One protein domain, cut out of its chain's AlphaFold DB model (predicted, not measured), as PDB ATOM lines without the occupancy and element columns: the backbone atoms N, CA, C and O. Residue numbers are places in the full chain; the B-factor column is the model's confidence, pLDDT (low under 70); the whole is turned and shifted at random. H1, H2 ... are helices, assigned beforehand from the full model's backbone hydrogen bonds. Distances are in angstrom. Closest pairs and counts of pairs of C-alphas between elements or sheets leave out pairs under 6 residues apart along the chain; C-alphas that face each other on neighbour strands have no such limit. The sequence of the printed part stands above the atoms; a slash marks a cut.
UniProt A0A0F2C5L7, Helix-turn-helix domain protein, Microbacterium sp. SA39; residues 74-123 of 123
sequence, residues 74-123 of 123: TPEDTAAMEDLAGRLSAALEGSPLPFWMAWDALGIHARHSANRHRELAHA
ATOM      1  N   THR A  74      86.487 106.986 111.978       87.19
ATOM      2  CA  THR A  74      87.248 106.907 110.733       87.19
ATOM      3  C   THR A  74      86.753 105.758 109.839       87.19
ATOM      4  O   THR A  74      86.031 104.859 110.289       87.19
ATOM      5  N   PRO A  75      87.151 105.728 108.553       83.81
ATOM      6  CA  PRO A  75      86.915 104.561 107.705       83.81
ATOM      7  C   PRO A  75      87.551 103.276 108.254       83.81
ATOM      8  O   PRO A  75      86.992 102.198 108.072       83.81
ATOM      9  N   GLU A  76      88.690 103.384 108.945       88.62
ATOM     10  CA  GLU A  76      89.352 102.250 109.598       88.62
ATOM     11  C   GLU A  76      88.516 101.711 110.764       88.62
ATOM     12  O   GLU A  76      88.303 100.502 110.854       88.62
ATOM     13  N   ASP A  77      87.958 102.598 111.594       89.56
ATOM     14  CA  ASP A  77      87.042 102.208 112.673       89.56
ATOM     15  C   ASP A  77      85.805 101.499 112.112       89.56
ATOM     16  O   ASP A  77      85.393 100.456 112.620       89.56
ATOM     17  N   THR A  78      85.241 102.034 111.025       84.25
ATOM     18  CA  THR A  78      84.104 101.416 110.329       84.25
ATOM     19  C   THR A  78      84.457 100.013 109.833       84.25
ATOM     20  O   THR A  78      83.727  99.068 110.121       84.25
ATOM     21  N   ALA A  79      85.604  99.845 109.169       83.69
ATOM     22  CA  ALA A  79      86.055  98.544 108.677       83.69
ATOM     23  C   ALA A  79      86.290  97.535 109.818       83.69
ATOM     24  O   ALA A  79      85.923  96.364 109.706       83.69
ATOM     25  N   ALA A  80      86.852  97.980 110.946       90.50
ATOM     26  CA  ALA A  80      87.031  97.139 112.127       90.50
ATOM     27  C   ALA A  80      85.687  96.718 112.750       90.50
ATOM     28  O   ALA A  80      85.533  95.578 113.199       90.50
ATOM     29  N   MET A  81      84.698  97.619 112.761       92.19
ATOM     30  CA  MET A  81      83.342  97.315 113.222       92.19
ATOM     31  C   MET A  81      82.625  96.325 112.299       92.19
ATOM     32  O   MET A  81      81.952  95.423 112.798       92.19
ATOM     33  N   GLU A  82      82.788  96.455 110.981       89.69
ATOM     34  CA  GLU A  82      82.247  95.518 109.991       89.69
ATOM     35  C   GLU A  82      82.854  94.116 110.138       89.69
ATOM     36  O   GLU A  82      82.111  93.134 110.183       89.69
ATOM     37  N   ASP A  83      84.178  94.007 110.300       94.69
ATOM     38  CA  ASP A  83      84.851  92.726 110.563       94.69
ATOM     39  C   ASP A  83      84.333  92.066 111.850       94.69
ATOM     40  O   ASP A  83      83.989  90.878 111.870       94.69
ATOM     41  N   LEU A  84      84.221  92.841 112.933       94.38
ATOM     42  CA  LEU A  84      83.695  92.349 114.204       94.38
ATOM     43  C   LEU A  84      82.246  91.865 114.065       94.38
ATOM     44  O   LEU A  84      81.911  90.786 114.560       94.38
ATOM     45  N   ALA A  85      81.397  92.634 113.380       91.56
ATOM     46  CA  ALA A  85      80.014  92.255 113.113       91.56
ATOM     47  C   ALA A  85      79.935  90.967 112.277       91.56
ATOM     48  O   ALA A  85      79.145  90.079 112.600       91.56
ATOM     49  N   GLY A  86      80.793  90.821 111.261       92.19
ATOM     50  CA  GLY A  86      80.900  89.610 110.448       92.19
ATOM     51  C   GLY A  86      81.271  88.377 111.276       92.19
ATOM     52  O   GLY A  86      80.610  87.342 111.176       92.19
ATOM     53  N   ARG A  87      82.269  88.498 112.162       95.56
ATOM     54  CA  ARG A  87      82.671  87.414 113.075       95.56
ATOM     55  C   ARG A  87      81.569  87.033 114.062       95.56
ATOM     56  O   ARG A  87      81.348  85.845 114.282       95.56
ATOM     57  N   LEU A  88      80.865  88.012 114.631       92.94
ATOM     58  CA  LEU A  88      79.726  87.757 115.521       92.94
ATOM     59  C   LEU A  88      78.582  87.067 114.782       92.94
ATOM     60  O   LEU A  88      78.052  86.080 115.277       92.94
ATOM     61  N   SER A  89      78.230  87.557 113.593       90.38
ATOM     62  CA  SER A  89      77.183  86.965 112.762       90.38
ATOM     63  C   SER A  89      77.504  85.508 112.420       90.38
ATOM     64  O   SER A  89      76.659  84.635 112.605       90.38
ATOM     65  N   ALA A  90      78.750  85.214 112.031       91.88
ATOM     66  CA  ALA A  90      79.201  83.849 111.767       91.88
ATOM     67  C   ALA A  90      79.138  82.952 113.018       91.88
ATOM     68  O   ALA A  90      78.640  81.832 112.942       91.88
ATOM     69  N   ALA A  91      79.601  83.444 114.172       93.44
ATOM     70  CA  ALA A  91      79.594  82.689 115.427       93.44
ATOM     71  C   ALA A  91      78.181  82.427 115.977       93.44
ATOM     72  O   ALA A  91      77.973  81.465 116.710       93.44
ATOM     73  N   LEU A  92      77.225  83.291 115.639       93.69
ATOM     74  CA  LEU A  92      75.834  83.223 116.087       93.69
ATOM     75  C   LEU A  92      74.898  82.668 115.005       93.69
ATOM     76  O   LEU A  92      73.682  82.798 115.133       93.69
ATOM     77  N   GLU A  93      75.455  82.080 113.940       91.25
ATOM     78  CA  GLU A  93      74.722  81.471 112.820       91.25
ATOM     79  C   GLU A  93      73.686  82.417 112.183       91.25
ATOM     80  O   GLU A  93      72.605  82.012 111.759       91.25
ATOM     81  N   GLY A  94      73.999  83.715 112.143       81.50
ATOM     82  CA  GLY A  94      73.111  84.752 111.622       81.50
ATOM     83  C   GLY A  94      71.879  85.027 112.488       81.50
ATOM     84  O   GLY A  94      70.979  85.724 112.030       81.50
ATOM     85  N   SER A  95      71.815  84.508 113.722       84.19
ATOM     86  CA  SER A  95      70.685  84.717 114.630       84.19
ATOM     87  C   SER A  95      70.605  86.182 115.099       84.19
ATOM     88  O   SER A  95      71.497  86.639 115.827       84.19
ATOM     89  N   PRO A  96      69.544  86.937 114.752       83.44
ATOM     90  CA  PRO A  96      69.556  88.391 114.948       83.44
ATOM     91  C   PRO A  96      69.423  88.826 116.409       83.44
ATOM     92  O   PRO A  96      70.100  89.757 116.844       83.44
ATOM     93  N   LEU A  97      68.608  88.136 117.212       80.56
ATOM     94  CA  LEU A  97      68.458  88.470 118.633       80.56
ATOM     95  C   LEU A  97      69.767  88.252 119.428       80.56
ATOM     96  O   LEU A  97      70.209  89.199 120.085       80.56
ATOM     97  N   PRO A  98      70.433  87.082 119.357       88.25
ATOM     98  CA  PRO A  98      71.756  86.891 119.950       88.25
ATOM     99  C   PRO A  98      72.798  87.893 119.447       88.25
ATOM    100  O   PRO A  98      73.606  88.370 120.244       88.25
ATOM    101  N   PHE A  99      72.765  88.245 118.155       90.38
ATOM    102  CA  PHE A  99      73.671  89.245 117.588       90.38
ATOM    103  C   PHE A  99      73.516  90.594 118.291       90.38
ATOM    104  O   PHE A  99      74.495  91.136 118.809       90.38
ATOM    105  N   TRP A 100      72.287  91.107 118.388       85.38
ATOM    106  CA  TRP A 100      72.029  92.393 119.037       85.38
ATOM    107  C   TRP A 100      72.375  92.381 120.529       85.38
ATOM    108  O   TRP A 100      72.891  93.375 121.036       85.38
ATOM    109  N   MET A 101      72.159  91.261 121.226       85.69
ATOM    110  CA  MET A 101      72.572  91.109 122.626       85.69
ATOM    111  C   MET A 101      74.096  91.180 122.789       85.69
ATOM    112  O   MET A 101      74.591  91.874 123.679       85.69
ATOM    113  N   ALA A 102      74.847  90.488 121.928       89.69
ATOM    114  CA  ALA A 102      76.307  90.525 121.946       89.69
ATOM    115  C   ALA A 102      76.840  91.926 121.602       89.69
ATOM    116  O   ALA A 102      77.755  92.426 122.259       89.69
ATOM    117  N   TRP A 103      76.234  92.579 120.608       91.31
ATOM    118  CA  TRP A 103      76.597  93.928 120.187       91.31
ATOM    119  C   TRP A 103      76.378  94.968 121.294       91.31
ATOM    120  O   TRP A 103      77.251  95.799 121.551       91.31
ATOM    121  N   ASP A 104      75.247  94.895 122.003       88.31
ATOM    122  CA  ASP A 104      74.950  95.788 123.128       88.31
ATOM    123  C   ASP A 104      75.938  95.587 124.291       88.31
ATOM    124  O   ASP A 104      76.497  96.553 124.820       88.31
ATOM    125  N   ALA A 105      76.254  94.329 124.627       89.75
ATOM    126  CA  ALA A 105      77.240  94.003 125.657       89.75
ATOM    127  C   ALA A 105      78.638  94.570 125.335       89.75
ATOM    128  O   ALA A 105      79.312  95.110 126.221       89.75
ATOM    129  N   LEU A 106      79.060  94.505 124.067       92.88
ATOM    130  CA  LEU A 106      80.313  95.106 123.602       92.88
ATOM    131  C   LEU A 106      80.301  96.631 123.741       92.88
ATOM    132  O   LEU A 106      81.274  97.202 124.238       92.88
ATOM    133  N   GLY A 107      79.200  97.288 123.371       89.81
ATOM    134  CA  GLY A 107      79.043  98.735 123.528       89.81
ATOM    135  C   GLY A 107      79.155  99.188 124.988       89.81
ATOM    136  O   GLY A 107      79.861 100.155 125.295       89.81
ATOM    137  N   ILE A 108      78.522  98.454 125.910       88.38
ATOM    138  CA  ILE A 108      78.628  98.699 127.358       88.38
ATOM    139  C   ILE A 108      80.084  98.552 127.819       88.38
ATOM    140  O   ILE A 108      80.612  99.439 128.496       88.38
ATOM    141  N   HIS A 109      80.757  97.467 127.426       91.56
ATOM    142  CA  HIS A 109      82.148  97.221 127.804       91.56
ATOM    143  C   HIS A 109      83.101  98.305 127.276       91.56
ATOM    144  O   HIS A 109      83.911  98.842 128.039       91.56
ATOM    145  N   ALA A 110      82.977  98.675 125.999       90.44
ATOM    146  CA  ALA A 110      83.789  99.712 125.367       90.44
ATOM    147  C   ALA A 110      83.649 101.057 126.094       90.44
ATOM    148  O   ALA A 110      84.653 101.701 126.412       90.44
ATOM    149  N   ARG A 111      82.417 101.441 126.455       90.12
ATOM    150  CA  ARG A 111      82.151 102.655 127.236       90.12
ATOM    151  C   ARG A 111      82.841 102.630 128.599       90.12
ATOM    152  O   ARG A 111      83.463 103.619 128.985       90.12
ATOM    153  N   HIS A 112      82.747 101.518 129.329       91.38
ATOM    154  CA  HIS A 112      83.429 101.380 130.619       91.38
ATOM    155  C   HIS A 112      84.950 101.473 130.477       91.38
ATOM    156  O   HIS A 112      85.602 102.127 131.288       91.38
ATOM    157  N   SER A 113      85.518 100.856 129.439       90.19
ATOM    158  CA  SER A 113      86.955 100.918 129.173       90.19
ATOM    159  C   SER A 113      87.427 102.345 128.868       90.19
ATOM    160  O   SER A 113      88.385 102.819 129.477       90.19
ATOM    161  N   ALA A 114      86.697 103.070 128.013       87.62
ATOM    162  CA  ALA A 114      87.004 104.457 127.667       87.62
ATOM    163  C   ALA A 114      86.983 105.391 128.891       87.62
ATOM    164  O   ALA A 114      87.877 106.221 129.053       87.62
ATOM    165  N   ASN A 115      86.002 105.222 129.786       89.38
ATOM    166  CA  ASN A 115      85.933 105.998 131.025       89.38
ATOM    167  C   ASN A 115      87.150 105.744 131.927       89.38
ATOM    168  O   ASN A 115      87.756 106.701 132.403       89.38
ATOM    169  N   ARG A 116      87.562 104.479 132.096       90.25
ATOM    170  CA  ARG A 116      88.751 104.133 132.895       90.25
ATOM    171  C   ARG A 116      90.031 104.743 132.328       90.25
ATOM    172  O   ARG A 116      90.837 105.273 133.082       90.25
ATOM    173  N   HIS A 117      90.226 104.700 131.010       86.50
ATOM    174  CA  HIS A 117      91.402 105.319 130.389       86.50
ATOM    175  C   HIS A 117      91.443 106.834 130.604       86.50
ATOM    176  O   HIS A 117      92.513 107.393 130.827       86.50
ATOM    177  N   ARG A 118      90.282 107.498 130.583       87.31
ATOM    178  CA  ARG A 118      90.191 108.931 130.868       87.31
ATOM    179  C   ARG A 118      90.562 109.254 132.314       87.31
ATOM    180  O   ARG A 118      91.271 110.225 132.541       87.31
ATOM    181  N   GLU A 119      90.098 108.457 133.271       87.75
ATOM    182  CA  GLU A 119      90.441 108.623 134.690       87.75
ATOM    183  C   GLU A 119      91.950 108.474 134.922       87.75
ATOM    184  O   GLU A 119      92.548 109.307 135.597       87.75
ATOM    185  N   LEU A 120      92.580 107.477 134.293       85.12
ATOM    186  CA  LEU A 120      94.025 107.247 134.386       85.12
ATOM    187  C   LEU A 120      94.866 108.345 133.718       85.12
ATOM    188  O   LEU A 120      95.968 108.617 134.171       85.12
ATOM    189  N   ALA A 121      94.367 108.984 132.656       77.00
ATOM    190  CA  ALA A 121      95.069 110.076 131.976       77.00
ATOM    191  C   ALA A 121      95.046 111.409 132.754       77.00
ATOM    192  O   ALA A 121      95.761 112.343 132.391       77.00
ATOM    193  N   HIS A 122      94.204 111.519 133.785       72.00
ATOM    194  CA  HIS A 122      94.048 112.715 134.618       72.00
ATOM    195  C   HIS A 122      94.512 112.516 136.074       72.00
ATOM    196  O   HIS A 122      94.330 113.428 136.882       72.00
ATOM    197  N   ALA A 123      95.077 111.349 136.400       63.12
ATOM    198  CA  ALA A 123      95.663 111.008 137.698       63.12
ATOM    199  C   ALA A 123      97.184 111.218 137.687       63.12
ATOM    200  O   ALA A 123      97.711 111.658 138.733       63.12
TER     201      ALA A 123
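Overview. This is residues 74 to 123 of the 123 residues of the protein "Helix-turn-helix domain protein" of Microbacterium sp. SA39 (UniProt A0A0F2C5L7). Two helices of unequal length, H1 and H2, meet near the turn that joins them and open away from each other as a V, with the longer arm H2 making the length of the whole. The far parts of both arms stick out: residues 74 to 83, of which 75 to 83 belong to H1, and residues 104 to 123, of which 104 to 121 belong to H2. The printed part has 50 residues with two named helices, H1 then H2, and no named strand; the class is all helix. It is loose, with a radius of gyration of the C-alphas of 13.8 A, and flat, spanning 44 by 24 by 12 A.

Arrangement. H1, residues 75 to 91, and H2, residues 96 to 121, form a helical hairpin. They only just touch, with 3 pairs of C-alphas within 8 A. The closest C-alphas are those of Ser 89 and Phe 99, 6.4 A apart. H1 touches H2 with residues 88 to 89 alone, and H2 touches H1 with residues 99 to 102 alone. The two run opposite ways at a steep tilt of 44 degrees, and their centres are 14.9 A apart. In H1 and H2 every O i to N i+4 pair is within hydrogen-bond range.

Along the chain. H1 runs 24.3 A from C-alpha 75 at (86.915, 104.561, 107.705) to C-alpha 91 at (79.594, 82.689, 115.427). H2 begins at C-alpha 96 at (69.556, 88.391, 114.948) and ends 37.6 A away at C-alpha 121, at (95.069, 110.076, 131.976).

Size, cuts and confidence. The two C-alphas farthest apart are those of Glu 93 and Ala 123, at 43.9 A. The printed part has no cut, and the link from H1 to H2, 4 residues, is tight. The mean pLDDT of the printed part is 88.0, and residue 123, the chain's last, is the one printed residue under 70.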